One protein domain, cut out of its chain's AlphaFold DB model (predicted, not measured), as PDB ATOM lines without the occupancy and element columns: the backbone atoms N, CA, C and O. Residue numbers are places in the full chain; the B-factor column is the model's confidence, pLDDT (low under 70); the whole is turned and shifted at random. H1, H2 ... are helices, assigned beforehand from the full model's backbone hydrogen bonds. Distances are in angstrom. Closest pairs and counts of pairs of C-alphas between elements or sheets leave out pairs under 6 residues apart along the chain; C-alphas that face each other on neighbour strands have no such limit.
ATOM      1  N   VAL A 124     127.860 129.832 204.464       86.75
ATOM      2  CA  VAL A 124     128.415 128.856 203.512       86.75
ATOM      3  C   VAL A 124     127.720 128.963 202.152       86.75
ATOM      4  O   VAL A 124     128.362 129.069 201.110       86.75
ATOM      5  N   GLY A 125     126.391 129.008 202.149       88.06
ATOM      6  CA  GLY A 125     125.598 129.103 200.937       88.06
ATOM      7  C   GLY A 125     125.701 130.448 200.206       88.06
ATOM      8  O   GLY A 125     125.799 130.485 198.978       88.06
ATOM      9  N   LYS A 126     125.743 131.564 200.943       90.00
ATOM     10  CA  LYS A 126     126.009 132.900 200.382       90.00
ATOM     11  C   LYS A 126     127.397 132.955 199.737       90.00
ATOM     12  O   LYS A 126     127.547 133.483 198.633       90.00
ATOM     13  N   ALA A 127     128.403 132.379 200.397       89.81
ATOM     14  CA  ALA A 127     129.761 132.297 199.873       89.81
ATOM     15  C   ALA A 127     129.839 131.413 198.614       89.81
ATOM     16  O   ALA A 127     130.498 131.802 197.644       89.81
ATOM     17  N   LEU A 128     129.101 130.299 198.564       93.12
ATOM     18  CA  LEU A 128     128.980 129.476 197.358       93.12
ATOM     19  C   LEU A 128     128.345 130.257 196.200       93.12
ATOM     20  O   LEU A 128     128.899 130.278 195.102       93.12
ATOM     21  N   ASN A 129     127.238 130.963 196.443       92.50
ATOM     22  CA  ASN A 129     126.576 131.783 195.425       92.50
ATOM     23  C   ASN A 129     127.507 132.865 194.858       92.50
ATOM     24  O   ASN A 129     127.579 133.060 193.643       92.50
ATOM     25  N   SER A 130     128.270 133.532 195.726       92.69
ATOM     26  CA  SER A 130     129.309 134.478 195.309       92.69
ATOM     27  C   SER A 130     130.378 133.795 194.446       92.69
ATOM     28  O   SER A 130     130.710 134.292 193.371       92.69
ATOM     29  N   SER A 131     130.847 132.614 194.855       93.88
ATOM     30  CA  SER A 131     131.840 131.823 194.114       93.88
ATOM     31  C   SER A 131     131.338 131.415 192.726       93.88
ATOM     32  O   SER A 131     132.051 131.574 191.738       93.88
ATOM     33  N   MET A 132     130.077 130.994 192.602       95.00
ATOM     34  CA  MET A 132     129.459 130.670 191.310       95.00
ATOM     35  C   MET A 132     129.400 131.877 190.364       95.00
ATOM     36  O   MET A 132     129.572 131.719 189.153       95.00
ATOM     37  N   MET A 133     129.187 133.086 190.891       95.12
ATOM     38  CA  MET A 133     129.230 134.315 190.088       95.12
ATOM     39  C   MET A 133     130.650 134.626 189.598       95.12
ATOM     40  O   MET A 133     130.822 135.033 188.448       95.12
ATOM     41  N   ILE A 134     131.665 134.386 190.434       95.38
ATOM     42  CA  ILE A 134     133.080 134.538 190.070       95.38
ATOM     43  C   ILE A 134     133.461 133.527 188.976       95.38
ATOM     44  O   ILE A 134     134.002 133.923 187.944       95.38
ATOM     45  N   LEU A 135     133.091 132.252 189.137       95.94
ATOM     46  CA  LEU A 135     133.306 131.207 188.128       95.94
ATOM     47  C   LEU A 135     132.636 131.547 186.795       95.94
ATOM     48  O   LEU A 135     133.242 131.403 185.735       95.94
ATOM     49  N   LYS A 136     131.390 132.036 186.836       96.12
ATOM     50  CA  LYS A 136     130.679 132.458 185.625       96.12
ATOM     51  C   LYS A 136     131.429 133.579 184.902       96.12
ATOM     52  O   LYS A 136     131.563 133.515 183.684       96.12
ATOM     53  N   ARG A 137     131.942 134.573 185.634       94.94
ATOM     54  CA  ARG A 137     132.771 135.649 185.063       94.94
ATOM     55  C   ARG A 137     134.031 135.094 184.393       94.94
ATOM     56  O   ARG A 137     134.320 135.494 183.270       94.94
ATOM     57  N   ALA A 138     134.741 134.167 185.039       95.25
ATOM     58  CA  ALA A 138     135.929 133.539 184.459       95.25
ATOM     59  C   ALA A 138     135.613 132.797 183.144       95.25
ATOM     60  O   ALA A 138     136.292 132.990 182.136       95.25
ATOM     61  N   ILE A 139     134.531 132.008 183.123       95.69
ATOM     62  CA  ILE A 139     134.095 131.265 181.928       95.69
ATOM     63  C   ILE A 139     133.716 132.209 180.782       95.69
ATOM     64  O   ILE A 139     134.084 131.946 179.637       95.69
ATOM     65  N   GLU A 140     132.998 133.301 181.065       94.50
ATOM     66  CA  GLU A 140     132.651 134.288 180.035       94.50
ATOM     67  C   GLU A 140     133.894 135.011 179.496       94.50
ATOM     68  O   GLU A 140     134.002 135.183 178.282       94.50
ATOM     69  N   GLY A 141     134.869 135.344 180.351       91.88
ATOM     70  CA  GLY A 141     136.152 135.912 179.917       91.88
ATOM     71  C   GLY A 141     136.881 135.012 178.918       91.88
ATOM     72  O   GLY A 141     137.354 135.464 177.879       91.88
ATOM     73  N   MET A 142     136.878 133.704 179.168       91.81
ATOM     74  CA  MET A 142     137.538 132.709 178.317       91.81
ATOM     75  C   MET A 142     136.700 132.222 177.126       91.81
ATOM     76  O   MET A 142     137.119 131.319 176.395       91.81
ATOM     77  N   LYS A 143     135.494 132.757 176.915       91.44
ATOM     78  CA  LYS A 143     134.546 132.236 175.918       91.44
ATOM     79  C   LYS A 143     135.048 132.392 174.487       91.44
ATOM     80  O   LYS A 143     134.877 131.485 173.668       91.44
ATOM     81  N   THR A 144     135.686 133.519 174.186       90.25
ATOM     82  CA  THR A 144     136.111 133.854 172.823       90.25
ATOM     83  C   THR A 144     137.494 133.290 172.503       90.25
ATOM     84  O   THR A 144     138.370 133.215 173.363       90.25
ATOM     85  N   LYS A 145     137.720 132.918 171.235       89.56
ATOM     86  CA  LYS A 145     139.050 132.496 170.762       89.56
ATOM     87  C   LYS A 145     140.082 133.620 170.916       89.56
ATOM     88  O   LYS A 145     141.207 133.348 171.306       89.56
ATOM     89  N   LYS A 146     139.676 134.874 170.673       88.81
ATOM     90  CA  LYS A 146     140.528 136.063 170.828       88.81
ATOM     91  C   LYS A 146     141.049 136.214 172.258       88.81
ATOM     92  O   LYS A 146     142.234 136.448 172.435       88.81
ATOM     93  N   ALA A 147     140.185 136.049 173.259       88.31
ATOM     94  CA  ALA A 147     140.582 136.115 174.663       88.31
ATOM     95  C   ALA A 147     141.578 135.008 175.036       88.31
ATOM     96  O   ALA A 147     142.603 135.280 175.651       88.31
ATOM     97  N   ARG A 148     141.310 133.769 174.607       90.31
ATOM     98  CA  ARG A 148     142.231 132.645 174.832       90.31
ATOM     99  C   ARG A 148     143.589 132.877 174.165       90.31
ATOM    100  O   ARG A 148     144.613 132.646 174.795       90.31
ATOM    101  N   GLN A 149     143.596 133.417 172.945       89.69
ATOM    102  CA  GLN A 149     144.834 133.782 172.256       89.69
ATOM    103  C   GLN A 149     145.596 134.885 172.999       89.69
ATOM    104  O   GLN A 149     146.780 134.723 173.252       89.69
ATOM    105  N   ALA A 150     144.914 135.953 173.424       87.81
ATOM    106  CA  ALA A 150     145.541 137.038 174.180       87.81
ATOM    107  C   ALA A 150     146.206 136.536 175.472       87.81
ATOM    108  O   ALA A 150     147.311 136.952 175.800       87.81
ATOM    109  N   MET A 151     145.568 135.591 176.168       89.75
ATOM    110  CA  MET A 151     146.175 134.928 177.319       89.75
ATOM    111  C   MET A 151     147.391 134.089 176.922       89.75
ATOM    112  O   MET A 151     148.423 134.168 177.572       89.75
ATOM    113  N   ALA A 152     147.299 133.311 175.842       87.75
ATOM    114  CA  ALA A 152     148.406 132.477 175.379       87.75
ATOM    115  C   ALA A 152     149.641 133.295 174.959       87.75
ATOM    116  O   ALA A 152     150.762 132.826 175.119       87.75
ATOM    117  N   ASP A 153     149.433 134.509 174.444       86.38
ATOM    118  CA  ASP A 153     150.510 135.383 173.970       86.38
ATOM    119  C   ASP A 153     151.274 136.071 175.116       86.38
ATOM    120  O   ASP A 153     152.427 136.460 174.939       86.38
ATOM    121  N   VAL A 154     150.641 136.247 176.282       85.81
ATOM    122  CA  VAL A 154     151.192 137.032 177.405       85.81
ATOM    123  C   VAL A 154     151.575 136.151 178.594       85.81
ATOM    124  O   VAL A 154     152.470 136.500 179.363       85.81
ATOM    125  N   THR A 155     150.908 135.012 178.772       84.81
ATOM    126  CA  THR A 155     151.076 134.152 179.944       84.81
ATOM    127  C   THR A 155     152.216 133.147 179.741       84.81
ATOM    128  O   THR A 155     152.158 132.341 178.810       84.81
ATOM    129  N   PRO A 156     153.228 133.115 180.631       85.06
ATOM    130  CA  PRO A 156     154.269 132.095 180.593       85.06
ATOM    131  C   PRO A 156     153.698 130.672 180.741       85.06
ATOM    132  O   PRO A 156     152.706 130.483 181.455       85.06
ATOM    133  N   PRO A 157     154.350 129.640 180.173       83.62
ATOM    134  CA  PRO A 157     153.898 128.248 180.282       83.62
ATOM    135  C   PRO A 157     153.691 127.778 181.728       83.62
ATOM    136  O   PRO A 157     152.691 127.131 182.031       83.62
ATOM    137  N   ALA A 158     154.584 128.171 182.643       83.94
ATOM    138  CA  ALA A 158     154.470 127.850 184.066       83.94
ATOM    139  C   ALA A 158     153.180 128.410 184.694       83.94
ATOM    140  O   ALA A 158     152.493 127.717 185.443       83.94
ATOM    141  N   THR A 159     152.807 129.642 184.344       87.81
ATOM    142  CA  THR A 159     151.565 130.271 184.807       87.81
ATOM    143  C   THR A 159     150.335 129.586 184.208       87.81
ATOM    144  O   THR A 159     149.324 129.441 184.890       87.81
ATOM    145  N   MET A 160     150.412 129.107 182.964       89.56
ATOM    146  CA  MET A 160     149.324 128.344 182.347       89.56
ATOM    147  C   MET A 160     149.129 126.968 183.004       89.56
ATOM    148  O   MET A 160     147.994 126.549 183.231       89.56
ATOM    149  N   ASN A 161     150.223 126.304 183.383       87.06
ATOM    150  CA  ASN A 161     150.171 125.070 184.165       87.06
ATOM    151  C   ASN A 161     149.487 125.308 185.522       87.06
ATOM    152  O   ASN A 161     148.574 124.579 185.911       87.06
ATOM    153  N   HIS A 162     149.868 126.388 186.213       89.00
ATOM    154  CA  HIS A 162     149.228 126.796 187.465       89.00
ATOM    155  C   HIS A 162     147.729 127.074 187.284       89.00
ATOM    156  O   HIS A 162     146.897 126.535 188.012       89.00
ATOM    157  N   PHE A 163     147.365 127.835 186.248       91.75
ATOM    158  CA  PHE A 163     145.971 128.114 185.897       91.75
ATOM    159  C   PHE A 163     145.155 126.828 185.713       91.75
ATOM    160  O   PHE A 163     144.072 126.673 186.288       91.75
ATOM    161  N   GLN A 164     145.685 125.878 184.944       90.94
ATOM    162  CA  GLN A 164     145.055 124.582 184.740       90.94
ATOM    163  C   GLN A 164     144.915 123.796 186.050       90.94
ATOM    164  O   GLN A 164     143.856 123.205 186.298       90.94
ATOM    165  N   LEU A 165     145.949 123.782 186.891       89.56
ATOM    166  CA  LEU A 165     145.944 123.074 188.167       89.56
ATOM    167  C   LEU A 165     144.859 123.613 189.107       89.56
ATOM    168  O   LEU A 165     144.100 122.824 189.681       89.56
ATOM    169  N   ILE A 166     144.723 124.937 189.225       92.81
ATOM    170  CA  ILE A 166     143.672 125.556 190.047       92.81
ATOM    171  C   ILE A 166     142.287 125.170 189.519       92.81
ATOM    172  O   ILE A 166     141.417 124.776 190.300       92.81
ATOM    173  N   CYS A 167     142.072 125.227 188.199       94.38
ATOM    174  CA  CYS A 167     140.783 124.887 187.593       94.38
ATOM    175  C   CYS A 167     140.373 123.432 187.875       94.38
ATOM    176  O   CYS A 167     139.213 123.166 188.194       94.38
ATOM    177  N   ASN A 168     141.318 122.491 187.812       90.62
ATOM    178  CA  ASN A 168     141.059 121.089 188.154       90.62
ATOM    179  C   ASN A 168     140.876 120.877 189.660       90.62
ATOM    180  O   ASN A 168     140.033 120.084 190.072       90.62
ATOM    181  N   THR A 169     141.606 121.622 190.490       91.31
ATOM    182  CA  THR A 169     141.427 121.597 191.948       91.31
ATOM    183  C   THR A 169     140.017 122.049 192.332       91.31
ATOM    184  O   THR A 169     139.369 121.404 193.153       91.31
ATOM    185  N   LEU A 170     139.502 123.112 191.707       94.38
ATOM    186  CA  LEU A 170     138.126 123.577 191.906       94.38
ATOM    187  C   LEU A 170     137.098 122.498 191.548       94.38
ATOM    188  O   LEU A 170     136.165 122.271 192.318       94.38
ATOM    189  N   LEU A 171     137.291 121.814 190.418       93.19
ATOM    190  CA  LEU A 171     136.426 120.712 190.004       93.19
ATOM    191  C   LEU A 171     136.434 119.579 191.032       93.19
ATOM    192  O   LEU A 171     135.374 119.152 191.486       93.19
ATOM    193  N   ARG A 172     137.625 119.151 191.452       89.31
ATOM    194  CA  ARG A 172     137.802 118.069 192.420       89.31
ATOM    195  C   ARG A 172     137.143 118.378 193.764       89.31
ATOM    196  O   ARG A 172     136.449 117.528 194.305       89.31
ATOM    197  N   LEU A 173     137.277 119.608 194.266       90.75
ATOM    198  CA  LEU A 173     136.627 120.026 195.515       90.75
ATOM    199  C   LEU A 173     135.102 119.899 195.462       90.75
ATOM    200  O   LEU A 173     134.483 119.626 196.495       90.75
ATOM    201  N   VAL A 174     134.502 120.137 194.293       91.75
ATOM    202  CA  VAL A 174     133.061 119.965 194.083       91.75
ATOM    203  C   VAL A 174     132.710 118.488 193.957       91.75
ATOM    204  O   VAL A 174     131.777 118.044 194.620       91.75
ATOM    205  N   GLU A 175     133.471 117.731 193.166       90.25
ATOM    206  CA  GLU A 175     133.244 116.301 192.940       90.25
ATOM    207  C   GLU A 175     133.325 115.488 194.236       90.25
ATOM    208  O   GLU A 175     132.402 114.732 194.520       90.25
ATOM    209  N   GLU A 176     134.345 115.714 195.070       87.69
ATOM    210  CA  GLU A 176     134.527 115.038 196.367       87.69
ATOM    211  C   GLU A 176     133.357 115.280 197.336       87.69
ATOM    212  O   GLU A 176     133.053 114.442 198.183       87.69
ATOM    213  N   ARG A 177     132.675 116.423 197.214       85.00
ATOM    214  CA  ARG A 177     131.552 116.808 198.087       85.00
ATOM    215  C   ARG A 177     130.187 116.471 197.497       85.00
ATOM    216  O   ARG A 177     129.172 116.582 198.191       85.00
ATOM    217  N   SER A 178     130.151 116.068 196.230       78.44
ATOM    218  CA  SER A 178     128.943 115.704 195.502       78.44
ATOM    219  C   SER A 178     128.859 114.184 195.336       78.44
ATOM    220  O   SER A 178     129.687 113.566 194.679       78.44
ATOM    221  N   GLN A 179     127.843 113.551 195.923       67.06
ATOM    222  CA  GLN A 179     127.689 112.097 195.826       67.06
ATOM    223  C   GLN A 179     127.326 111.644 194.399       67.06
ATOM    224  O   GLN A 179     126.470 112.246 193.741       67.06
ATOM    225  N   ASP A 194     160.327 121.787 182.172       62.31
ATOM    226  CA  ASP A 194     161.338 122.341 181.274       62.31
ATOM    227  C   ASP A 194     160.806 122.478 179.838       62.31
ATOM    228  O   ASP A 194     160.874 121.561 179.020       62.31
ATOM    229  N   THR A 195     160.260 123.655 179.523       71.25
ATOM    230  CA  THR A 195     159.806 124.004 178.168       71.25
ATOM    231  C   THR A 195     160.923 124.589 177.300       71.25
ATOM    232  O   THR A 195     160.644 125.020 176.184       71.25
ATOM    233  N   SER A 196     162.176 124.636 177.777       72.31
ATOM    234  CA  SER A 196     163.290 125.291 177.065       72.31
ATOM    235  C   SER A 196     163.633 124.631 175.728       72.31
ATOM    236  O   SER A 196     164.173 125.276 174.832       72.31
ATOM    237  N   ARG A 197     163.291 123.345 175.582       78.25
ATOM    238  CA  ARG A 197     163.570 122.532 174.392       78.25
ATOM    239  C   ARG A 197     162.459 122.574 173.340       78.25
ATOM    240  O   ARG A 197     162.630 121.987 172.276       78.25
ATOM    241  N   LEU A 198     161.335 123.228 173.636       82.06
ATOM    242  CA  LEU A 198     160.188 123.313 172.737       82.06
ATOM    243  C   LEU A 198     160.310 124.526 171.818       82.06
ATOM    244  O   LEU A 198     160.650 125.629 172.246       82.06
ATOM    245  N   SER A 199     159.963 124.341 170.549       86.56
ATOM    246  CA  SER A 199     159.780 125.461 169.634       86.56
ATOM    247  C   SER A 199     158.570 126.308 170.041       86.56
ATOM    248  O   SER A 199     157.618 125.843 170.671       86.56
ATOM    249  N   ASN A 200     158.545 127.566 169.596       83.81
ATOM    250  CA  ASN A 200     157.403 128.457 169.828       83.81
ATOM    251  C   ASN A 200     156.077 127.908 169.266       83.81
ATOM    252  O   ASN A 200     155.007 128.244 169.770       83.81
ATOM    253  N   ALA A 201     156.123 127.101 168.201       85.31
ATOM    254  CA  ALA A 201     154.927 126.483 167.637       85.31
ATOM    255  C   ALA A 201     154.376 125.393 168.567       85.31
ATOM    256  O   ALA A 201     153.184 125.401 168.866       85.31
ATOM    257  N   GLU A 202     155.247 124.522 169.069       84.81
ATOM    258  CA  GLU A 202     154.903 123.456 170.017       84.81
ATOM    259  C   GLU A 202     154.393 124.033 171.339       84.81
ATOM    260  O   GLU A 202     153.355 123.613 171.847       84.81
ATOM    261  N   LEU A 203     155.048 125.080 171.845       84.81
ATOM    262  CA  LEU A 203     154.634 125.758 173.069       84.81
ATOM    263  C   LEU A 203     153.208 126.319 172.971       84.81
ATOM    264  O   LEU A 203     152.419 126.181 173.906       84.81
ATOM    265  N   ARG A 204     152.846 126.908 171.825       84.88
ATOM    266  CA  ARG A 204     151.484 127.413 171.592       84.88
ATOM    267  C   ARG A 204     150.436 126.303 171.563       84.88
ATOM    268  O   ARG A 204     149.327 126.525 172.046       84.88
ATOM    269  N   VAL A 205     150.770 125.132 171.015       85.62
ATOM    270  CA  VAL A 205     149.869 123.967 171.019       85.62
ATOM    271  C   VAL A 205     149.594 123.535 172.456       85.62
ATOM    272  O   VAL A 205     148.432 123.486 172.854       85.62
ATOM    273  N   ILE A 206     150.643 123.344 173.259       85.44
ATOM    274  CA  ILE A 206     150.510 122.924 174.660       85.44
ATOM    275  C   ILE A 206     149.709 123.955 175.462       85.44
ATOM    276  O   ILE A 206     148.769 123.596 176.167       85.44
ATOM    277  N   ILE A 207     150.009 125.252 175.317       87.88
ATOM    278  CA  ILE A 207     149.244 126.324 175.974       87.88
ATOM    279  C   ILE A 207     147.757 126.257 175.602       87.88
ATOM    280  O   ILE A 207     146.899 126.354 176.480       87.88
ATOM    281  N   SER A 208     147.436 126.049 174.324       86.44
ATOM    282  CA  SER A 208     146.047 125.916 173.877       86.44
ATOM    283  C   SER A 208     145.354 124.688 174.482       86.44
ATOM    284  O   SER A 208     144.176 124.768 174.840       86.44
ATOM    285  N   GLU A 209     146.052 123.558 174.609       86.31
ATOM    286  CA  GLU A 209     145.515 122.350 175.247       86.31
ATOM    287  C   GLU A 209     145.251 122.572 176.740       86.31
ATOM    288  O   GLU A 209     144.143 122.300 177.211       86.31
ATOM    289  N   MET A 210     146.207 123.163 177.464       88.56
ATOM    290  CA  MET A 210     146.051 123.515 178.879       88.56
ATOM    291  C   MET A 210     144.843 124.432 179.107       88.56
ATOM    292  O   MET A 210     144.022 124.181 179.991       88.56
ATOM    293  N   GLN A 211     144.682 125.466 178.272       91.38
ATOM    294  CA  GLN A 211     143.518 126.356 178.314       91.38
ATOM    295  C   GLN A 211     142.209 125.606 178.056       91.38
ATOM    296  O   GLN A 211     141.195 125.890 178.700       91.38
ATOM    297  N   GLY A 212     142.215 124.661 177.112       89.88
ATOM    298  CA  GLY A 212     141.071 123.810 176.802       89.88
ATOM    299  C   GLY A 212     140.648 122.963 178.002       89.88
ATOM    300  O   GLY A 212     139.478 122.997 178.396       89.88
ATOM    301  N   VAL A 213     141.606 122.273 178.624       90.00
ATOM    302  CA  VAL A 213     141.393 121.452 179.826       90.00
ATOM    303  C   VAL A 213     140.900 122.309 180.993       90.00
ATOM    304  O   VAL A 213     139.897 121.979 181.626       90.00
ATOM    305  N   ALA A 214     141.546 123.449 181.245       92.12
ATOM    306  CA  ALA A 214     141.159 124.377 182.302       92.12
ATOM    307  C   ALA A 214     139.723 124.900 182.112       92.12
ATOM    308  O   ALA A 214     138.910 124.875 183.039       92.12
ATOM    309  N   LEU A 215     139.366 125.310 180.887       94.12
ATOM    310  CA  LEU A 215     138.018 125.783 180.569       94.12
ATOM    311  C   LEU A 215     136.964 124.686 180.746       94.12
ATOM    312  O   LEU A 215     135.868 124.962 181.240       94.12
ATOM    313  N   ALA A 216     137.272 123.458 180.327       92.06
ATOM    314  CA  ALA A 216     136.386 122.315 180.507       92.06
ATOM    315  C   ALA A 216     136.137 122.043 181.998       92.06
ATOM    316  O   ALA A 216     134.981 121.894 182.402       92.06
ATOM    317  N   ALA A 217     137.187 122.084 182.824       93.06
ATOM    318  CA  ALA A 217     137.077 121.914 184.270       93.06
ATOM    319  C   ALA A 217     136.209 123.005 184.922       93.06
ATOM    320  O   ALA A 217     135.293 122.688 185.684       93.06
ATOM    321  N   LEU A 218     136.403 124.282 184.564       95.88
ATOM    322  CA  LEU A 218     135.565 125.382 185.065       95.88
ATOM    323  C   LEU A 218     134.093 125.211 184.668       95.88
ATOM    324  O   LEU A 218     133.197 125.364 185.502       95.88
ATOM    325  N   LYS A 219     133.828 124.861 183.403       95.75
ATOM    326  CA  LYS A 219     132.465 124.610 182.911       95.75
ATOM    327  C   LYS A 219     131.805 123.453 183.650       95.75
ATOM    328  O   LYS A 219     130.647 123.591 184.042       95.75
ATOM    329  N   LYS A 220     132.528 122.352 183.872       94.25
ATOM    330  CA  LYS A 220     132.029 121.195 184.623       94.25
ATOM    331  C   LYS A 220     131.746 121.567 186.079       94.25
ATOM    332  O   LYS A 220     130.647 121.304 186.554       94.25
ATOM    333  N   THR A 221     132.659 122.286 186.733       95.12
ATOM    334  CA  THR A 221     132.489 122.801 188.106       95.12
ATOM    335  C   THR A 221     131.208 123.629 188.229       95.12
ATOM    336  O   THR A 221     130.354 123.348 189.069       95.12
ATOM    337  N   LEU A 222     131.026 124.625 187.353       95.62
ATOM    338  CA  LEU A 222     129.820 125.456 187.359       95.62
ATOM    339  C   LEU A 222     128.563 124.648 186.998       95.62
ATOM    340  O   LEU A 222     127.494 124.922 187.537       95.62
ATOM    341  N   GLY A 223     128.675 123.679 186.087       94.38
ATOM    342  CA  GLY A 223     127.591 122.772 185.711       94.38
ATOM    343  C   GLY A 223     127.081 121.964 186.902       94.38
ATOM    344  O   GLY A 223     125.886 121.990 187.175       94.38
ATOM    345  N   LEU A 224     127.988 121.346 187.663       92.62
ATOM    346  CA  LEU A 224     127.657 120.602 188.881       92.62
ATOM    347  C   LEU A 224     126.993 121.505 189.918       92.62
ATOM    348  O   LEU A 224     125.917 121.190 190.413       92.62
ATOM    349  N   LEU A 225     127.569 122.677 190.188       93.25
ATOM    350  CA  LEU A 225     127.024 123.610 191.178       93.25
ATOM    351  C   LEU A 225     125.679 124.237 190.775       93.25
ATOM    352  O   LEU A 225     124.967 124.757 191.627       93.25
ATOM    353  N   LYS A 226     125.297 124.206 189.495       93.62
ATOM    354  CA  LYS A 226     123.956 124.634 189.062       93.62
ATOM    355  C   LYS A 226     122.875 123.602 189.365       93.62
ATOM    356  O   LYS A 226     121.706 123.972 189.439       93.62
ATOM    357  N   VAL A 227     123.242 122.333 189.522       91.19
ATOM    358  CA  VAL A 227     122.296 121.277 189.878       91.19
ATOM    359  C   VAL A 227     121.997 121.379 191.371       91.19
ATOM    360  O   VAL A 227     122.894 121.306 192.212       91.19
ATOM    361  N   ASP A 228     120.718 121.536 191.713       88.88
ATOM    362  CA  ASP A 228     120.261 121.741 193.094       88.88
ATOM    363  C   ASP A 228     120.717 120.611 194.036       88.88
ATOM    364  O   ASP A 228     121.227 120.871 195.123       88.88
ATOM    365  N   LYS A 229     120.663 119.352 193.576       90.12
ATOM    366  CA  LYS A 229     121.171 118.187 194.320       90.12
ATOM    367  C   LYS A 229     122.647 118.338 194.707       90.12
ATOM    368  O   LYS A 229     123.009 118.122 195.861       90.12
ATOM    369  N   HIS A 230     123.502 118.696 193.750       90.19
ATOM    370  CA  HIS A 230     124.949 118.765 193.962       90.19
ATOM    371  C   HIS A 230     125.355 120.007 194.753       90.19
ATOM    372  O   HIS A 230     126.214 119.913 195.621       90.19
ATOM    373  N   SER A 231     124.706 121.148 194.520       91.25
ATOM    374  CA  SER A 231     124.952 122.360 195.307       91.25
ATOM    375  C   SER A 231     124.493 122.220 196.760       91.25
ATOM    376  O   SER A 231     125.233 122.610 197.660       91.25
ATOM    377  N   LYS A 232     123.341 121.588 197.022       90.94
ATOM    378  CA  LYS A 232     122.909 121.250 198.388       90.94
ATOM    379  C   LYS A 232     123.874 120.290 199.075       90.94
ATOM    380  O   LYS A 232     124.250 120.546 200.214       90.94
ATOM    381  N   ALA A 233     124.312 119.234 198.386       90.44
ATOM    382  CA  ALA A 233     125.314 118.307 198.917       90.44
ATOM    383  C   ALA A 233     126.640 119.021 199.220       90.44
ATOM    384  O   ALA A 233     127.208 118.839 200.291       90.44
ATOM    385  N   PHE A 234     127.088 119.902 198.321       91.25
ATOM    386  CA  PHE A 234     128.284 120.706 198.536       91.25
ATOM    387  C   PHE A 234     128.162 121.570 199.792       91.25
ATOM    388  O   PHE A 234     129.062 121.545 200.622       91.25
ATOM    389  N   VAL A 235     127.054 122.303 199.963       91.56
ATOM    390  CA  VAL A 235     126.824 123.149 201.147       91.56
ATOM    391  C   VAL A 235     126.737 122.313 202.424       91.56
ATOM    392  O   VAL A 235     127.331 122.698 203.424       91.56
ATOM    393  N   ALA A 236     126.038 121.176 202.395       90.25
ATOM    394  CA  ALA A 236     125.892 120.295 203.554       90.25
ATOM    395  C   ALA A 236     127.226 119.666 203.995       90.25
ATOM    396  O   ALA A 236     127.466 119.510 205.186       90.25
ATOM    397  N   ASN A 237     128.106 119.355 203.038       89.81
ATOM    398  CA  ASN A 237     129.410 118.730 203.273       89.81
ATOM    399  C   ASN A 237     130.565 119.747 203.351       89.81
ATOM    400  O   ASN A 237     131.735 119.374 203.242       89.81
ATOM    401  N   SER A 238     130.257 121.038 203.495       90.12
ATOM    402  CA  SER A 238     131.257 122.103 203.580       90.12
ATOM    403  C   SER A 238     131.122 122.897 204.869       90.12
ATOM    404  O   SER A 238     130.027 123.199 205.334       90.12
ATOM    405  N   ASN A 239     132.264 123.310 205.402       90.44
ATOM    406  CA  ASN A 239     132.354 124.306 206.463       90.44
ATOM    407  C   ASN A 239     132.784 125.671 205.897       90.44
ATOM    408  O   ASN A 239     133.186 125.783 204.734       90.44
ATOM    409  N   GLU A 240     132.728 126.713 206.725       89.44
ATOM    410  CA  GLU A 240     133.072 128.078 206.311       89.44
ATOM    411  C   GLU A 240     134.495 128.187 205.737       89.44
ATOM    412  O   GLU A 240     134.675 128.795 204.684       89.44
ATOM    413  N   LEU A 241     135.480 127.518 206.350       89.19
ATOM    414  CA  LEU A 241     136.876 127.508 205.889       89.19
ATOM    415  C   LEU A 241     137.031 126.898 204.489       89.19
ATOM    416  O   LEU A 241     137.733 127.439 203.634       89.19
ATOM    417  N   SER A 242     136.351 125.781 204.231       89.62
ATOM    418  CA  SER A 242     136.400 125.085 202.944       89.62
ATOM    419  C   SER A 242     135.767 125.904 201.818       89.62
ATOM    420  O   SER A 242     136.323 125.961 200.720       89.62
ATOM    421  N   VAL A 243     134.657 126.602 202.086       92.06
ATOM    422  CA  VAL A 243     134.029 127.481 201.089       92.06
ATOM    423  C   VAL A 243     134.800 128.784 200.920       92.06
ATOM    424  O   VAL A 243     134.880 129.284 199.801       92.06
ATOM    425  N   ALA A 244     135.424 129.311 201.976       89.62
ATOM    426  CA  ALA A 244     136.354 130.431 201.864       89.62
ATOM    427  C   ALA A 244     137.543 130.071 200.957       89.62
ATOM    428  O   ALA A 244     137.800 130.788 199.995       89.62
ATOM    429  N   SER A 245     138.163 128.906 201.171       91.19
ATOM    430  CA  SER A 245     139.258 128.392 200.329       91.19
ATOM    431  C   SER A 245     138.814 128.168 198.877       91.19
ATOM    432  O   SER A 245     139.541 128.457 197.929       91.19
ATOM    433  N   PHE A 246     137.596 127.654 198.673       94.38
ATOM    434  CA  PHE A 246     137.011 127.509 197.338       94.38
ATOM    435  C   PHE A 246     136.814 128.869 196.655       94.38
ATOM    436  O   PHE A 246     137.159 129.042 195.484       94.38
ATOM    437  N   LYS A 247     136.286 129.849 197.392       94.62
ATOM    438  CA  LYS A 247     136.054 131.210 196.907       94.62
ATOM    439  C   LYS A 247     137.365 131.910 196.554       94.62
ATOM    440  O   LYS A 247     137.433 132.556 195.513       94.62
ATOM    441  N   GLU A 248     138.389 131.766 197.386       94.62
ATOM    442  CA  GLU A 248     139.732 132.303 197.149       94.62
ATOM    443  C   GLU A 248     140.325 131.756 195.848       94.62
ATOM    444  O   GLU A 248     140.693 132.534 194.973       94.62
ATOM    445  N   ARG A 249     140.264 130.436 195.633       94.94
ATOM    446  CA  ARG A 249     140.685 129.826 194.360       94.94
ATOM    447  C   ARG A 249     139.882 130.328 193.158       94.94
ATOM    448  O   ARG A 249     140.428 130.486 192.071       94.94
ATOM    449  N   CYS A 250     138.589 130.623 193.322       96.31
ATOM    450  CA  CYS A 250     137.806 131.254 192.253       96.31
ATOM    451  C   CYS A 250     138.327 132.664 191.919       96.31
ATOM    452  O   CYS A 250     138.320 133.058 190.751       96.31
ATOM    453  N   TYR A 251     138.751 133.435 192.923       95.44
ATOM    454  CA  TYR A 251     139.372 134.741 192.701       95.44
ATOM    455  C   TYR A 251     140.748 134.625 192.065       95.44
ATOM    456  O   TYR A 251     141.033 135.417 191.177       95.44
ATOM    457  N   GLU A 252     141.549 133.638 192.453       95.38
ATOM    458  CA  GLU A 252     142.859 133.374 191.857       95.38
ATOM    459  C   GLU A 252     142.743 133.131 190.345       95.38
ATOM    460  O   GLU A 252     143.431 133.774 189.555       95.38
ATOM    461  N   VAL A 253     141.775 132.310 189.919       95.44
ATOM    462  CA  VAL A 253     141.448 132.117 188.493       95.44
ATOM    463  C   VAL A 253     141.129 133.449 187.810       95.44
ATOM    464  O   VAL A 253     141.609 133.707 186.711       95.44
ATOM    465  N   VAL A 254     140.314 134.305 188.433       94.62
ATOM    466  CA  VAL A 254     139.987 135.620 187.862       94.62
ATOM    467  C   VAL A 254     141.201 136.551 187.838       94.62
ATOM    468  O   VAL A 254     141.362 137.259 186.851       94.62
ATOM    469  N   GLY A 255     142.057 136.524 188.860       92.62
ATOM    470  CA  GLY A 255     143.294 137.302 188.922       92.62
ATOM    471  C   GLY A 255     144.231 136.962 187.768       92.62
ATOM    472  O   GLY A 255     144.632 137.855 187.031       92.62
ATOM    473  N   LEU A 256     144.451 135.669 187.507       92.44
ATOM    474  CA  LEU A 256     145.250 135.210 186.363       92.44
ATOM    475  C   LEU A 256     144.684 135.694 185.017       92.44
ATOM    476  O   LEU A 256     145.430 136.048 184.106       92.44
ATOM    477  N   LEU A 257     143.356 135.746 184.884       92.50
ATOM    478  CA  LEU A 257     142.704 136.275 183.683       92.50
ATOM    479  C   LEU A 257     142.805 137.806 183.574       92.50
ATOM    480  O   LEU A 257     142.853 138.337 182.464       92.50
ATOM    481  N   GLU A 258     142.819 138.525 184.691       92.06
ATOM    482  CA  GLU A 258     143.016 139.978 184.722       92.06
ATOM    483  C   GLU A 258     144.470 140.343 184.377       92.06
ATOM    484  O   GLU A 258     144.695 141.206 183.529       92.06
ATOM    485  N   GLU A 259     145.451 139.621 184.924       89.25
ATOM    486  CA  GLU A 259     146.878 139.761 184.587       89.25
ATOM    487  C   GLU A 259     147.146 139.503 183.100       89.25
ATOM    488  O   GLU A 259     147.881 140.244 182.443       89.25
ATOM    489  N   ALA A 260     146.474 138.498 182.537       87.44
ATOM    490  CA  ALA A 260     146.527 138.177 181.116       87.44
ATOM    491  C   ALA A 260     145.725 139.142 180.220       87.44
ATOM    492  O   ALA A 260     145.623 138.921 179.012       87.44
ATOM    493  N   LYS A 261     145.118 140.198 180.786       87.25
ATOM    494  CA  LYS A 261     144.262 141.174 180.084       87.25
ATOM    495  C   LYS A 261     143.063 140.543 179.360       87.25
ATOM    496  O   LYS A 261     142.509 141.130 178.430       87.25
TER     497      LYS A 261
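AT A GLANCE: This is residues 124 to 179 and 194 to 261 of the 270 residues of an uncharacterized protein of Puccinia triticina (isolate 1-1 / race 1 (BBBD)) (UniProt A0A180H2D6). Four long helices, H1, H3, H4 and H6, lie side by side in an elongated bundle, with H1 and H6 running one way and H3 and H4 the other. Two short helices sit at its ends: H2 where H1 ends and H3 begins, H5 where H4 ends and H1 begins. The printed part has 124 residues, with six named helices in the order H1 to H6 and no named strand; the class is all helix. The whole is compact, with a radius of gyration of the C-alphas of 15.2 A, and spans 48 by 24 by 22 A, only just a rod.

IN THESE COORDINATES: H1, residues 124 to 141, begins at C-alpha 124 (128.415, 128.856, 203.512) and measures 25.8 A from first to last C-alpha. H2 follows at residues 145 to 154, 14.6 A long. H3, residues 157 to 177, measures 30.8 A. After the cut, H4, residues 200 to 226, is the longest helix at 38.8 A; it begins at C-alpha 200 (157.403, 128.457, 169.828). H5 is residues 228 to 236, 12.0 A long. H6, residues 240 to 259, measures 28.3 A and ends at C-alpha 259 (146.878, 139.761, 184.587).

HOW THE PARTS SIT: In the bundle, H1 and H6 touch at a shallow tilt of 18 degrees, the same way; their closest C-alphas are those of Ser 131 and Lys 247, 5.1 A apart. H6 and H3 touch at a shallow tilt of 28 degrees, opposite ways, closest at the C-alphas of Phe 163 and Val 253, 6.6 A. H3 and H4 touch at a shallow tilt of 21 degrees, the same way, closest at the C-alphas of Gln 164 and Ala 214, 4.6 A. H1, with residues 132 to 139 alone, touches residues 215 to 225 of H4, opposite ways at a tilt of 36 degrees, only just steep; the C-alphas of Met 132 and Leu 222 come closest, 6.6 A. H1 and H3 are apart, as are H4 and H6. H2 touches residues 204 to 211 of H4 at a steep tilt of 56 degrees, closest at the C-alphas of Ala 152 and Ile 207, 6.2 A. H5 and H4 only just touch, with 3 pairs of C-alphas within 8 A, and only at the corner, closest at the C-alphas of Leu 225 and Ser 231, 4.8 A. Every O i to N i+4 pair is within hydrogen-bond range in H1, H2, H4, H5 and H6, and 16 of 17 are in H3.

THE WHOLE: The C-alphas of Ser 199 and Ala 236, the two farthest apart, are 48.2 A apart. Residues 180 to 193 are not printed, and C-alphas 179 and 194 are 38.1 A apart across this cut, in the link from H3 to H4. The links that are printed whole are tight. The mean pLDDT of the printed part is 89.8; residues 179 and 194 are under 70.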